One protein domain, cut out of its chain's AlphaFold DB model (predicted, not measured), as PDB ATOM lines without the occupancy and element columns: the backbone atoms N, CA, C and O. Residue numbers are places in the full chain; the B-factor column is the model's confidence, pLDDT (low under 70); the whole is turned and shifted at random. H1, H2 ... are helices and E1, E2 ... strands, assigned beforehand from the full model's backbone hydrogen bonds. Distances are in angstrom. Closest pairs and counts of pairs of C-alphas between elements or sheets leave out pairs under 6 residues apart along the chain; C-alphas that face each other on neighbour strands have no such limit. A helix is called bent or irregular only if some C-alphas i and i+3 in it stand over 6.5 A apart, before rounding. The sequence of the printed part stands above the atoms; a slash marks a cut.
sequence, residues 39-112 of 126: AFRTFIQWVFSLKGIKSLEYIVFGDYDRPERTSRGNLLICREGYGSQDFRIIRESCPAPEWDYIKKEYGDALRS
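What this domain is: This is residues 39 to 112 of the 126 residues of an uncharacterized protein of Gibberella fujikuroi (UniProt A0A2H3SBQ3). A small three-stranded antiparallel sheet, E1, E2 and E3, forms the middle, with helix H1 to one side of it and helix H2 to the other, each only grazing it. The link between E1 and E2 makes a long loop, residues 62 to 74, past one end of the strands, while the link after H1 turns near their other end. The printed part has 74 residues with two named helices and three named strands, in the order H1 E1 E2 E3 H2; the sheet runs E1 E2 E3, and the class is mixed, helices and strands. The whole is compact, with a radius of gyration of the C-alphas of 12.7 A, and its C-alphas span 35 by 26 by 22 A.

How they stand to each other: The sheet is a meander, each strand the antiparallel neighbour of the one before: E1, residues 58 to 61, E2, residues 75 to 79, and E3, residues 87 to 91. E2 is the inner strand, and E1 and E3 are edge strands. E1 and E2 form a hairpin with 160 degrees between their directions; N 59 and O 77 are 2.8 A apart and N 61 and O 75 are 2.9 A apart, both within hydrogen-bond range. E2 and E3 form a hairpin at 155 degrees, with N 90 and O 76 within hydrogen-bond range at 2.8 A. H1, residues 39 to 48, only grazes the sheet with its residues 44 to 48; its closest C-alphas to E2 are those of Phe 48 and Arg 79, 6.9 A apart, and to E3 those of Phe 48 and Phe 87, 7.1 A apart. H2, residues 97 to 110, only grazes the sheet with its residues 98 to 110; its closest C-alphas to E2 are those of Leu 76 and Trp 99, 7.7 A apart. E1 and H2 are near each other, with 6 pairs of C-alphas within 10 A. H1 and H2 are apart. In H1 every O i to N i+4 pair is within hydrogen-bond range, and in H2 8 of 10 are. H2 is irregular: C-alphas 105 and 108 are 8.2 A apart.

Where its parts are: E2 measures 13.5 A from first to last C-alpha, from C-alpha 75 at (93.237, -27.391, 200.333) to C-alpha 79; E3 measures 13.3 A and E1 9.8 A. H1 measures 14.4 A and begins with C-alpha 39 at (106.928, -21.985, 207.932). H2 measures 17.0 A and ends with C-alpha 110 at (93.249, -21.965, 189.959).

The domain as a whole: The two C-alphas farthest apart are those of Lys 51 and Glu 68, at 36.0 A. The printed part has no cut. The link from E1 to E2 is long, with 13 residues, and the link from E3 to H2 is tight; those from H1 to E1 and from E2 to E3 are short. The mean pLDDT of the printed part is 83.3, and residues 66 to 72 and residue 112 are under 70.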
ATOM      1  N   ALA A  39     106.930 -23.335 208.498       83.88
ATOM      2  CA  ALA A  39     106.928 -21.985 207.932       83.88
ATOM      3  C   ALA A  39     105.557 -21.594 207.358       83.88
ATOM      4  O   ALA A  39     105.111 -20.465 207.553       83.88
ATOM      5  N   PHE A  40     104.857 -22.525 206.707       85.50
ATOM      6  CA  PHE A  40     103.539 -22.256 206.138       85.50
ATOM      7  C   PHE A  40     102.478 -22.090 207.227       85.50
ATOM      8  O   PHE A  40     101.683 -21.154 207.179       85.50
ATOM      9  N   ARG A  41     102.521 -22.917 208.280       87.25
ATOM     10  CA  ARG A  41     101.660 -22.733 209.457       87.25
ATOM     11  C   ARG A  41     101.882 -21.366 210.110       87.25
ATOM     12  O   ARG A  41     100.916 -20.678 210.424       87.25
ATOM     13  N   THR A  42     103.143 -20.961 210.268       90.19
ATOM     14  CA  THR A  42     103.506 -19.647 210.824       90.19
ATOM     15  C   THR A  42     102.966 -18.511 209.955       90.19
ATOM     16  O   THR A  42     102.411 -17.541 210.471       90.19
ATOM     17  N   PHE A  43     103.072 -18.648 208.630       90.94
ATOM     18  CA  PHE A  43     102.507 -17.695 207.681       90.94
ATOM     19  C   PHE A  43     100.985 -17.565 207.830       90.94
ATOM     20  O   PHE A  43     100.487 -16.448 207.947       90.94
ATOM     21  N   ILE A  44     100.253 -18.681 207.902       91.31
ATOM     22  CA  ILE A  44      98.790 -18.673 208.065       91.31
ATOM     23  C   ILE A  44      98.381 -18.013 209.385       91.31
ATOM     24  O   ILE A  44      97.503 -17.151 209.410       91.31
ATOM     25  N   GLN A  45      99.044 -18.374 210.484       91.44
ATOM     26  CA  GLN A  45      98.779 -17.770 211.791       91.44
ATOM     27  C   GLN A  45      99.001 -16.256 211.763       91.44
ATOM     28  O   GLN A  45      98.196 -15.495 212.294       91.44
ATOM     29  N   TRP A  46     100.073 -15.802 211.112       93.44
ATOM     30  CA  TRP A  46     100.335 -14.378 210.961       93.44
ATOM     31  C   TRP A  46      99.273 -13.689 210.100       93.44
ATOM     32  O   TRP A  46      98.731 -12.658 210.510       93.44
ATOM     33  N   VAL A  47      98.945 -14.254 208.937       94.31
ATOM     34  CA  VAL A  47      98.061 -13.609 207.962       94.31
ATOM     35  C   VAL A  47      96.628 -13.490 208.478       94.31
ATOM     36  O   VAL A  47      95.963 -12.492 208.193       94.31
ATOM     37  N   PHE A  48      96.181 -14.446 209.300       92.00
ATOM     38  CA  PHE A  48      94.873 -14.400 209.950       92.00
ATOM     39  C   PHE A  48      94.882 -13.740 211.338       92.00
ATOM     40  O   PHE A  48      93.821 -13.495 211.909       92.00
ATOM     41  N   SER A  49      96.033 -13.322 211.861       90.38
ATOM     42  CA  SER A  49      96.088 -12.550 213.109       90.38
ATOM     43  C   SER A  49      95.439 -11.161 212.982       90.38
ATOM     44  O   SER A  49      95.167 -10.662 211.886       90.38
ATOM     45  N   LEU A  50      95.274 -10.465 214.115       88.31
ATOM     46  CA  LEU A  50      94.821  -9.064 214.151       88.31
ATOM     47  C   LEU A  50      95.730  -8.096 213.376       88.31
ATOM     48  O   LEU A  50      95.277  -7.029 212.957       88.31
ATOM     49  N   LYS A  51      97.011  -8.451 213.214       90.62
ATOM     50  CA  LYS A  51      98.014  -7.669 212.475       90.62
ATOM     51  C   LYS A  51      98.177  -8.133 211.023       90.62
ATOM     52  O   LYS A  51      98.982  -7.551 210.303       90.62
ATOM     53  N   GLY A  52      97.468  -9.189 210.629       90.38
ATOM     54  CA  GLY A  52      97.546  -9.785 209.306       90.38
ATOM     55  C   GLY A  52      96.719  -9.043 208.256       90.38
ATOM     56  O   GLY A  52      96.390  -7.862 208.391       90.38
ATOM     57  N   ILE A  53      96.363  -9.754 207.189       91.44
ATOM     58  CA  ILE A  53      95.661  -9.186 206.037       91.44
ATOM     59  C   ILE A  53      94.155  -9.315 206.273       91.44
ATOM     60  O   ILE A  53      93.585 -10.402 206.205       91.44
ATOM     61  N   LYS A  54      93.494  -8.188 206.562       88.25
ATOM     62  CA  LYS A  54      92.052  -8.166 206.874       88.25
ATOM     63  C   LYS A  54      91.163  -8.525 205.685       88.25
ATOM     64  O   LYS A  54      90.099  -9.088 205.889       88.25
ATOM     65  N   SER A  55      91.593  -8.189 204.470       89.75
ATOM     66  CA  SER A  55      90.866  -8.472 203.227       89.75
ATOM     67  C   SER A  55      91.112  -9.879 202.680       89.75
ATOM     68  O   SER A  55      90.568 -10.216 201.636       89.75
ATOM     69  N   LEU A  56      91.976 -10.678 203.319       90.19
ATOM     70  CA  LEU A  56      92.240 -12.042 202.881       90.19
ATOM     71  C   LEU A  56      91.186 -12.976 203.473       90.19
ATOM     72  O   LEU A  56      91.131 -13.166 204.691       90.19
ATOM     73  N   GLU A  57      90.375 -13.557 202.596       89.56
ATOM     74  CA  GLU A  57      89.287 -14.463 202.976       89.56
ATOM     75  C   GLU A  57      89.693 -15.933 202.847       89.56
ATOM     76  O   GLU A  57      89.455 -16.724 203.762       89.56
ATOM     77  N   TYR A  58      90.364 -16.276 201.746       89.94
ATOM     78  CA  TYR A  58      90.722 -17.647 201.400       89.94
ATOM     79  C   TYR A  58      92.181 -17.736 200.955       89.94
ATOM     80  O   TYR A  58      92.678 -16.888 200.215       89.94
ATOM     81  N   ILE A  59      92.853 -18.800 201.380       90.00
ATOM     82  CA  ILE A  59      94.124 -19.262 200.827       90.00
ATOM     83  C   ILE A  59      93.845 -20.618 200.207       90.00
ATOM     84  O   ILE A  59      93.266 -21.493 200.845       90.00
ATOM     85  N   VAL A  60      94.243 -20.778 198.957       87.50
ATOM     86  CA  VAL A  60      93.895 -21.936 198.143       87.50
ATOM     87  C   VAL A  60      95.207 -22.582 197.710       87.50
ATOM     88  O   VAL A  60      96.097 -21.891 197.214       87.50
ATOM     89  N   PHE A  61      95.372 -23.873 197.985       81.69
ATOM     90  CA  PHE A  61      96.620 -24.593 197.758       81.69
ATOM     91  C   PHE A  61      96.377 -25.943 197.087       81.69
ATOM     92  O   PHE A  61      95.591 -26.750 197.578       81.69
ATOM     93  N   GLY A  62      97.131 -26.221 196.027       77.00
ATOM     94  CA  GLY A  62      97.166 -27.524 195.383       77.00
ATOM     95  C   GLY A  62      97.290 -27.427 193.866       77.00
ATOM     96  O   GLY A  62      97.544 -26.354 193.320       77.00
ATOM     97  N   ASP A  63      97.135 -28.573 193.210       73.75
ATOM     98  CA  ASP A  63      97.128 -28.702 191.756       73.75
ATOM     99  C   ASP A  63      95.675 -28.852 191.289       73.75
ATOM    100  O   ASP A  63      95.060 -29.912 191.425       73.75
ATOM    101  N   TYR A  64      95.097 -27.769 190.778       74.50
ATOM    102  CA  TYR A  64      93.696 -27.754 190.341       74.50
ATOM    103  C   TYR A  64      93.508 -28.281 188.921       74.50
ATOM    104  O   TYR A  64      92.381 -28.580 188.527       74.50
ATOM    105  N   ASP A  65      94.598 -28.402 188.166       70.88
ATOM    106  CA  ASP A  65      94.603 -29.001 186.836       70.88
ATOM    107  C   ASP A  65      94.733 -30.526 186.923       70.88
ATOM    108  O   ASP A  65      94.204 -31.247 186.074       70.88
ATOM    109  N   ARG A  66      95.441 -31.026 187.945       68.38
ATOM    110  CA  ARG A  66      95.692 -32.455 188.186       68.38
ATOM    111  C   ARG A  66      95.581 -32.797 189.676       68.38
ATOM    112  O   ARG A  66      96.592 -33.145 190.298       68.38
ATOM    113  N   PRO A  67      94.372 -32.744 190.261       65.50
ATOM    114  CA  PRO A  67      94.154 -33.005 191.686       65.50
ATOM    115  C   PRO A  67      94.618 -34.404 192.122       65.50
ATOM    116  O   PRO A  67      94.965 -34.610 193.279       65.50
ATOM    117  N   GLU A  68      94.695 -35.368 191.201       65.19
ATOM    118  CA  GLU A  68      95.225 -36.710 191.458       65.19
ATOM    119  C   GLU A  68      96.736 -36.761 191.753       65.19
ATOM    120  O   GLU A  68      97.235 -37.784 192.226       65.19
ATOM    121  N   ARG A  69      97.492 -35.690 191.462       62.91
ATOM    122  CA  ARG A  69      98.949 -35.640 191.678       62.91
ATOM    123  C   ARG A  69      99.347 -35.220 193.081       62.91
ATOM    124  O   ARG A  69     100.463 -35.517 193.507       62.91
ATOM    125  N   THR A  70      98.465 -34.549 193.805       62.28
ATOM    126  CA  THR A  70      98.683 -34.238 195.210       62.28
ATOM    127  C   THR A  70      98.132 -35.400 196.028       62.28
ATOM    128  O   THR A  70      96.930 -35.623 196.105       62.28
ATOM    129  N   SER A  71      99.010 -36.160 196.692       59.47
ATOM    130  CA  SER A  71      98.604 -37.292 197.552       59.47
ATOM    131  C   SER A  71      97.633 -36.897 198.674       59.47
ATOM    132  O   SER A  71      97.002 -37.757 199.284       59.47
ATOM    133  N   ARG A  72      97.522 -35.592 198.946       65.31
ATOM    134  CA  ARG A  72      96.654 -34.983 199.958       65.31
ATOM    135  C   ARG A  72      95.513 -34.141 199.368       65.31
ATOM    136  O   ARG A  72      94.725 -33.595 200.133       65.31
ATOM    137  N   GLY A  73      95.400 -34.070 198.039       74.06
ATOM    138  CA  GLY A  73      94.407 -33.258 197.337       74.06
ATOM    139  C   GLY A  73      94.619 -31.751 197.500       74.06
ATOM    140  O   GLY A  73      95.651 -31.291 197.997       74.06
ATOM    141  N   ASN A  74      93.621 -30.983 197.063       82.44
ATOM    142  CA  ASN A  74      93.610 -29.532 197.183       82.44
ATOM    143  C   ASN A  74      93.043 -29.085 198.537       82.44
ATOM    144  O   ASN A  74      92.129 -29.701 199.098       82.44
ATOM    145  N   LEU A  75      93.581 -27.983 199.049       86.06
ATOM    146  CA  LEU A  75      93.237 -27.391 200.333       86.06
ATOM    147  C   LEU A  75      92.708 -25.974 200.150       86.06
ATOM    148  O   LEU A  75      93.201 -25.195 199.334       86.06
ATOM    149  N   LEU A  76      91.736 -25.633 200.981       89.19
ATOM    150  CA  LEU A  76      91.223 -24.287 201.151       89.19
ATOM    151  C   LEU A  76      91.345 -23.932 202.627       89.19
ATOM    152  O   LEU A  76      90.958 -24.704 203.497       89.19
ATOM    153  N   ILE A  77      91.915 -22.772 202.915       90.44
ATOM    154  CA  ILE A  77      92.150 -22.298 204.275       90.44
ATOM    155  C   ILE A  77      91.457 -20.956 204.419       90.44
ATOM    156  O   ILE A  77      91.696 -20.040 203.633       90.44
ATOM    157  N   CYS A  78      90.604 -20.839 205.423       91.06
ATOM    158  CA  CYS A  78      89.853 -19.625 205.703       91.06
ATOM    159  C   CYS A  78      89.736 -19.404 207.209       91.06
ATOM    160  O   CYS A  78      90.038 -20.288 208.014       91.06
ATOM    161  N   ARG A  79      89.303 -18.204 207.597       90.50
ATOM    162  CA  ARG A  79      88.975 -17.911 208.996       90.50
ATOM    163  C   ARG A  79      87.779 -18.753 209.429       90.50
ATOM    164  O   ARG A  79      86.849 -18.956 208.655       90.50
ATOM    165  N   GLU A  80      87.772 -19.186 210.684       86.19
ATOM    166  CA  GLU A  80      86.657 -19.972 211.227       86.19
ATOM    167  C   GLU A  80      85.349 -19.161 211.329       86.19
ATOM    168  O   GLU A  80      84.252 -19.712 211.280       86.19
ATOM    169  N   GLY A  81      85.465 -17.831 211.372       81.62
ATOM    170  CA  GLY A  81      84.346 -16.897 211.305       81.62
ATOM    171  C   GLY A  81      84.805 -15.471 211.005       81.62
ATOM    172  O   GLY A  81      86.000 -15.158 211.042       81.62
ATOM    173  N   TYR A  82      83.853 -14.583 210.711       76.62
ATOM    174  CA  TYR A  82      84.153 -13.179 210.428       76.62
ATOM    175  C   TYR A  82      84.824 -12.515 211.638       76.62
ATOM    176  O   TYR A  82      84.269 -12.483 212.733       76.62
ATOM    177  N   GLY A  83      86.040 -12.000 211.443       75.50
ATOM    178  CA  GLY A  83      86.839 -11.397 212.513       75.50
ATOM    179  C   GLY A  83      87.531 -12.388 213.459       75.50
ATOM    180  O   GLY A  83      88.250 -11.937 214.351       75.50
ATOM    181  N   SER A  84      87.378 -13.704 213.260       82.81
ATOM    182  CA  SER A  84      88.119 -14.713 214.027       82.81
ATOM    183  C   SER A  84      89.609 -14.675 213.686       82.81
ATOM    184  O   SER A  84      89.972 -14.460 212.527       82.81
ATOM    185  N   GLN A  85      90.466 -14.878 214.687       86.12
ATOM    186  CA  GLN A  85      91.909 -15.082 214.497       86.12
ATOM    187  C   GLN A  85      92.247 -16.544 214.195       86.12
ATOM    188  O   GLN A  85      93.338 -16.828 213.697       86.12
ATOM    189  N   ASP A  86      91.308 -17.444 214.476       87.56
ATOM    190  CA  ASP A  86      91.434 -18.862 214.200       87.56
ATOM    191  C   ASP A  86      91.115 -19.150 212.735       87.56
ATOM    192  O   ASP A  86      90.334 -18.452 212.072       87.56
ATOM    193  N   PHE A  87      91.755 -20.192 212.222       89.75
ATOM    194  CA  PHE A  87      91.602 -20.637 210.849       89.75
ATOM    195  C   PHE A  87      91.241 -22.112 210.817       89.75
ATOM    196  O   PHE A  87      91.680 -22.898 211.656       89.75
ATOM    197  N   ARG A  88      90.497 -22.483 209.784       89.62
ATOM    198  CA  ARG A  88      90.169 -23.867 209.472       89.62
ATOM    199  C   ARG A  88      90.735 -24.253 208.118       89.62
ATOM    200  O   ARG A  88      90.899 -23.413 207.234       89.62
ATOM    201  N   ILE A  89      91.023 -25.539 207.973       88.19
ATOM    202  CA  ILE A  89      91.493 -26.146 206.731       88.19
ATOM    203  C   ILE A  89      90.371 -27.039 206.215       88.19
ATOM    204  O   ILE A  89      89.926 -27.950 206.907       88.19
ATOM    205  N   ILE A  90      89.925 -26.777 204.996       87.94
ATOM    206  CA  ILE A  90      88.875 -27.511 204.303       87.94
ATOM    207  C   ILE A  90      89.528 -28.269 203.152       87.94
ATOM    208  O   ILE A  90      90.141 -27.681 202.259       87.94
ATOM    209  N   ARG A  91      89.395 -29.594 203.160       84.75
ATOM    210  CA  ARG A  91      89.885 -30.441 202.069       84.75
ATOM    211  C   ARG A  91      88.876 -30.491 200.941       84.75
ATOM    212  O   ARG A  91      87.680 -30.549 201.204       84.75
ATOM    213  N   GLU A  92      89.348 -30.543 199.703       82.50
ATOM    214  CA  GLU A  92      88.474 -30.708 198.534       82.50
ATOM    215  C   GLU A  92      87.679 -32.022 198.567       82.50
ATOM    216  O   GLU A  92      86.557 -32.084 198.073       82.50
ATOM    217  N   SER A  93      88.231 -33.064 199.195       77.00
ATOM    218  CA  SER A  93      87.553 -34.351 199.381       77.00
ATOM    219  C   SER A  93      86.333 -34.279 200.305       77.00
ATOM    220  O   SER A  93      85.551 -35.226 200.354       77.00
ATOM    221  N   CYS A  94      86.194 -33.202 201.079       76.94
ATOM    222  CA  CYS A  94      85.100 -33.011 202.017       76.94
ATOM    223  C   CYS A  94      84.092 -32.009 201.432       76.94
ATOM    224  O   CYS A  94      84.494 -30.933 200.987       76.94
ATOM    225  N   PRO A  95      82.787 -32.325 201.440       72.56
ATOM    226  CA  PRO A  95      81.773 -31.409 200.939       72.56
ATOM    227  C   PRO A  95      81.708 -30.161 201.828       72.56
ATOM    228  O   PRO A  95      81.402 -30.255 203.016       72.56
ATOM    229  N   ALA A  96      81.996 -28.998 201.243       84.00
ATOM    230  CA  ALA A  96      81.898 -27.701 201.899       84.00
ATOM    231  C   ALA A  96      81.486 -26.624 200.877       84.00
ATOM    232  O   ALA A  96      82.039 -26.598 199.774       84.00
ATOM    233  N   PRO A  97      80.533 -25.736 201.209       86.38
ATOM    234  CA  PRO A  97      79.989 -24.749 200.272       86.38
ATOM    235  C   PRO A  97      81.029 -23.730 199.778       86.38
ATOM    236  O   PRO A  97      80.891 -23.178 198.686       86.38
ATOM    237  N   GLU A  98      82.100 -23.496 200.539       88.62
ATOM    238  CA  GLU A  98      83.223 -22.647 200.141       88.62
ATOM    239  C   GLU A  98      83.897 -23.161 198.868       88.62
ATOM    240  O   GLU A  98      84.307 -22.364 198.024       88.62
ATOM    241  N   TRP A  99      83.975 -24.483 198.692       87.00
ATOM    242  CA  TRP A  99      84.552 -25.068 197.487       87.00
ATOM    243  C   TRP A  99      83.718 -24.778 196.246       87.00
ATOM    244  O   TRP A  99      84.290 -24.465 195.201       87.00
ATOM    245  N   ASP A 100      82.390 -24.837 196.359       87.88
ATOM    246  CA  ASP A 100      81.489 -24.542 195.244       87.88
ATOM    247  C   ASP A 100      81.638 -23.086 194.796       87.88
ATOM    248  O   ASP A 100      81.723 -22.802 193.598       87.88
ATOM    249  N   TYR A 101      81.735 -22.163 195.757       89.44
ATOM    250  CA  TYR A 101      81.980 -20.751 195.476       89.44
ATOM    251  C   TYR A 101      83.344 -20.530 194.808       89.44
ATOM    252  O   TYR A 101      83.411 -19.945 193.728       89.44
ATOM    253  N   ILE A 102      84.424 -21.043 195.405       88.56
ATOM    254  CA  ILE A 102      85.787 -20.817 194.912       88.56
ATOM    255  C   ILE A 102      86.000 -21.410 193.519       88.56
ATOM    256  O   ILE A 102      86.594 -20.759 192.662       88.56
ATOM    257  N   LYS A 103      85.490 -22.614 193.254       85.88
ATOM    258  CA  LYS A 103      85.596 -23.231 191.924       85.88
ATOM    259  C   LYS A 103      84.814 -22.461 190.872       85.88
ATOM    260  O   LYS A 103      85.274 -22.352 189.739       85.88
ATOM    261  N   LYS A 104      83.643 -21.934 191.236       88.50
ATOM    262  CA  LYS A 104      82.813 -21.150 190.324       88.50
ATOM    263  C   LYS A 104      83.449 -19.802 189.987       88.50
ATOM    264  O   LYS A 104      83.425 -19.412 188.827       88.50
ATOM    265  N   GLU A 105      83.984 -19.105 190.984       90.44
ATOM    266  CA  GLU A 105      84.498 -17.740 190.820       90.44
ATOM    267  C   GLU A 105      85.940 -17.714 190.294       90.44
ATOM    268  O   GLU A 105      86.283 -16.904 189.438       90.44
ATOM    269  N   TYR A 106      86.788 -18.626 190.778       85.94
ATOM    270  CA  TYR A 106      88.235 -18.598 190.545       85.94
ATOM    271  C   TYR A 106      88.766 -19.825 189.799       85.94
ATOM    272  O   TYR A 106      89.976 -19.941 189.618       85.94
ATOM    273  N   GLY A 107      87.901 -20.739 189.349       82.88
ATOM    274  CA  GLY A 107      88.306 -22.017 188.754       82.88
ATOM    275  C   GLY A 107      89.338 -21.889 187.631       82.88
ATOM    276  O   GLY A 107      90.335 -22.609 187.638       82.88
ATOM    277  N   ASP A 108      89.155 -20.935 186.717       81.19
ATOM    278  CA  ASP A 108      90.088 -20.711 185.602       81.19
ATOM    279  C   ASP A 108      91.468 -20.228 186.076       81.19
ATOM    280  O   ASP A 108      92.500 -20.648 185.549       81.19
ATOM    281  N   ALA A 109      91.505 -19.377 187.106       81.69
ATOM    282  CA  ALA A 109      92.753 -18.903 187.695       81.69
ATOM    283  C   ALA A 109      93.471 -20.026 188.456       81.69
ATOM    284  O   ALA A 109      94.687 -20.169 188.353       81.69
ATOM    285  N   LEU A 110      92.714 -20.855 189.175       79.75
ATOM    286  CA  LEU A 110      93.249 -21.965 189.959       79.75
ATOM    287  C   LEU A 110      93.905 -23.037 189.087       79.75
ATOM    288  O   LEU A 110      94.951 -23.560 189.462       79.75
ATOM    289  N   ARG A 111      93.359 -23.302 187.895       72.31
ATOM    290  CA  ARG A 111      93.973 -24.189 186.888       72.31
ATOM    291  C   ARG A 111      95.364 -23.741 186.439       72.31
ATOM    292  O   ARG A 111      96.160 -24.550 185.984       72.31
ATOM    293  N   SER A 112      95.682 -22.459 186.598       67.38
ATOM    294  CA  SER A 112      96.975 -21.893 186.207       67.38
ATOM    295  C   SER A 112      98.021 -21.908 187.333       67.38
ATOM    296  O   SER A 112      99.141 -21.443 187.114       67.38
TER     297      SER A 112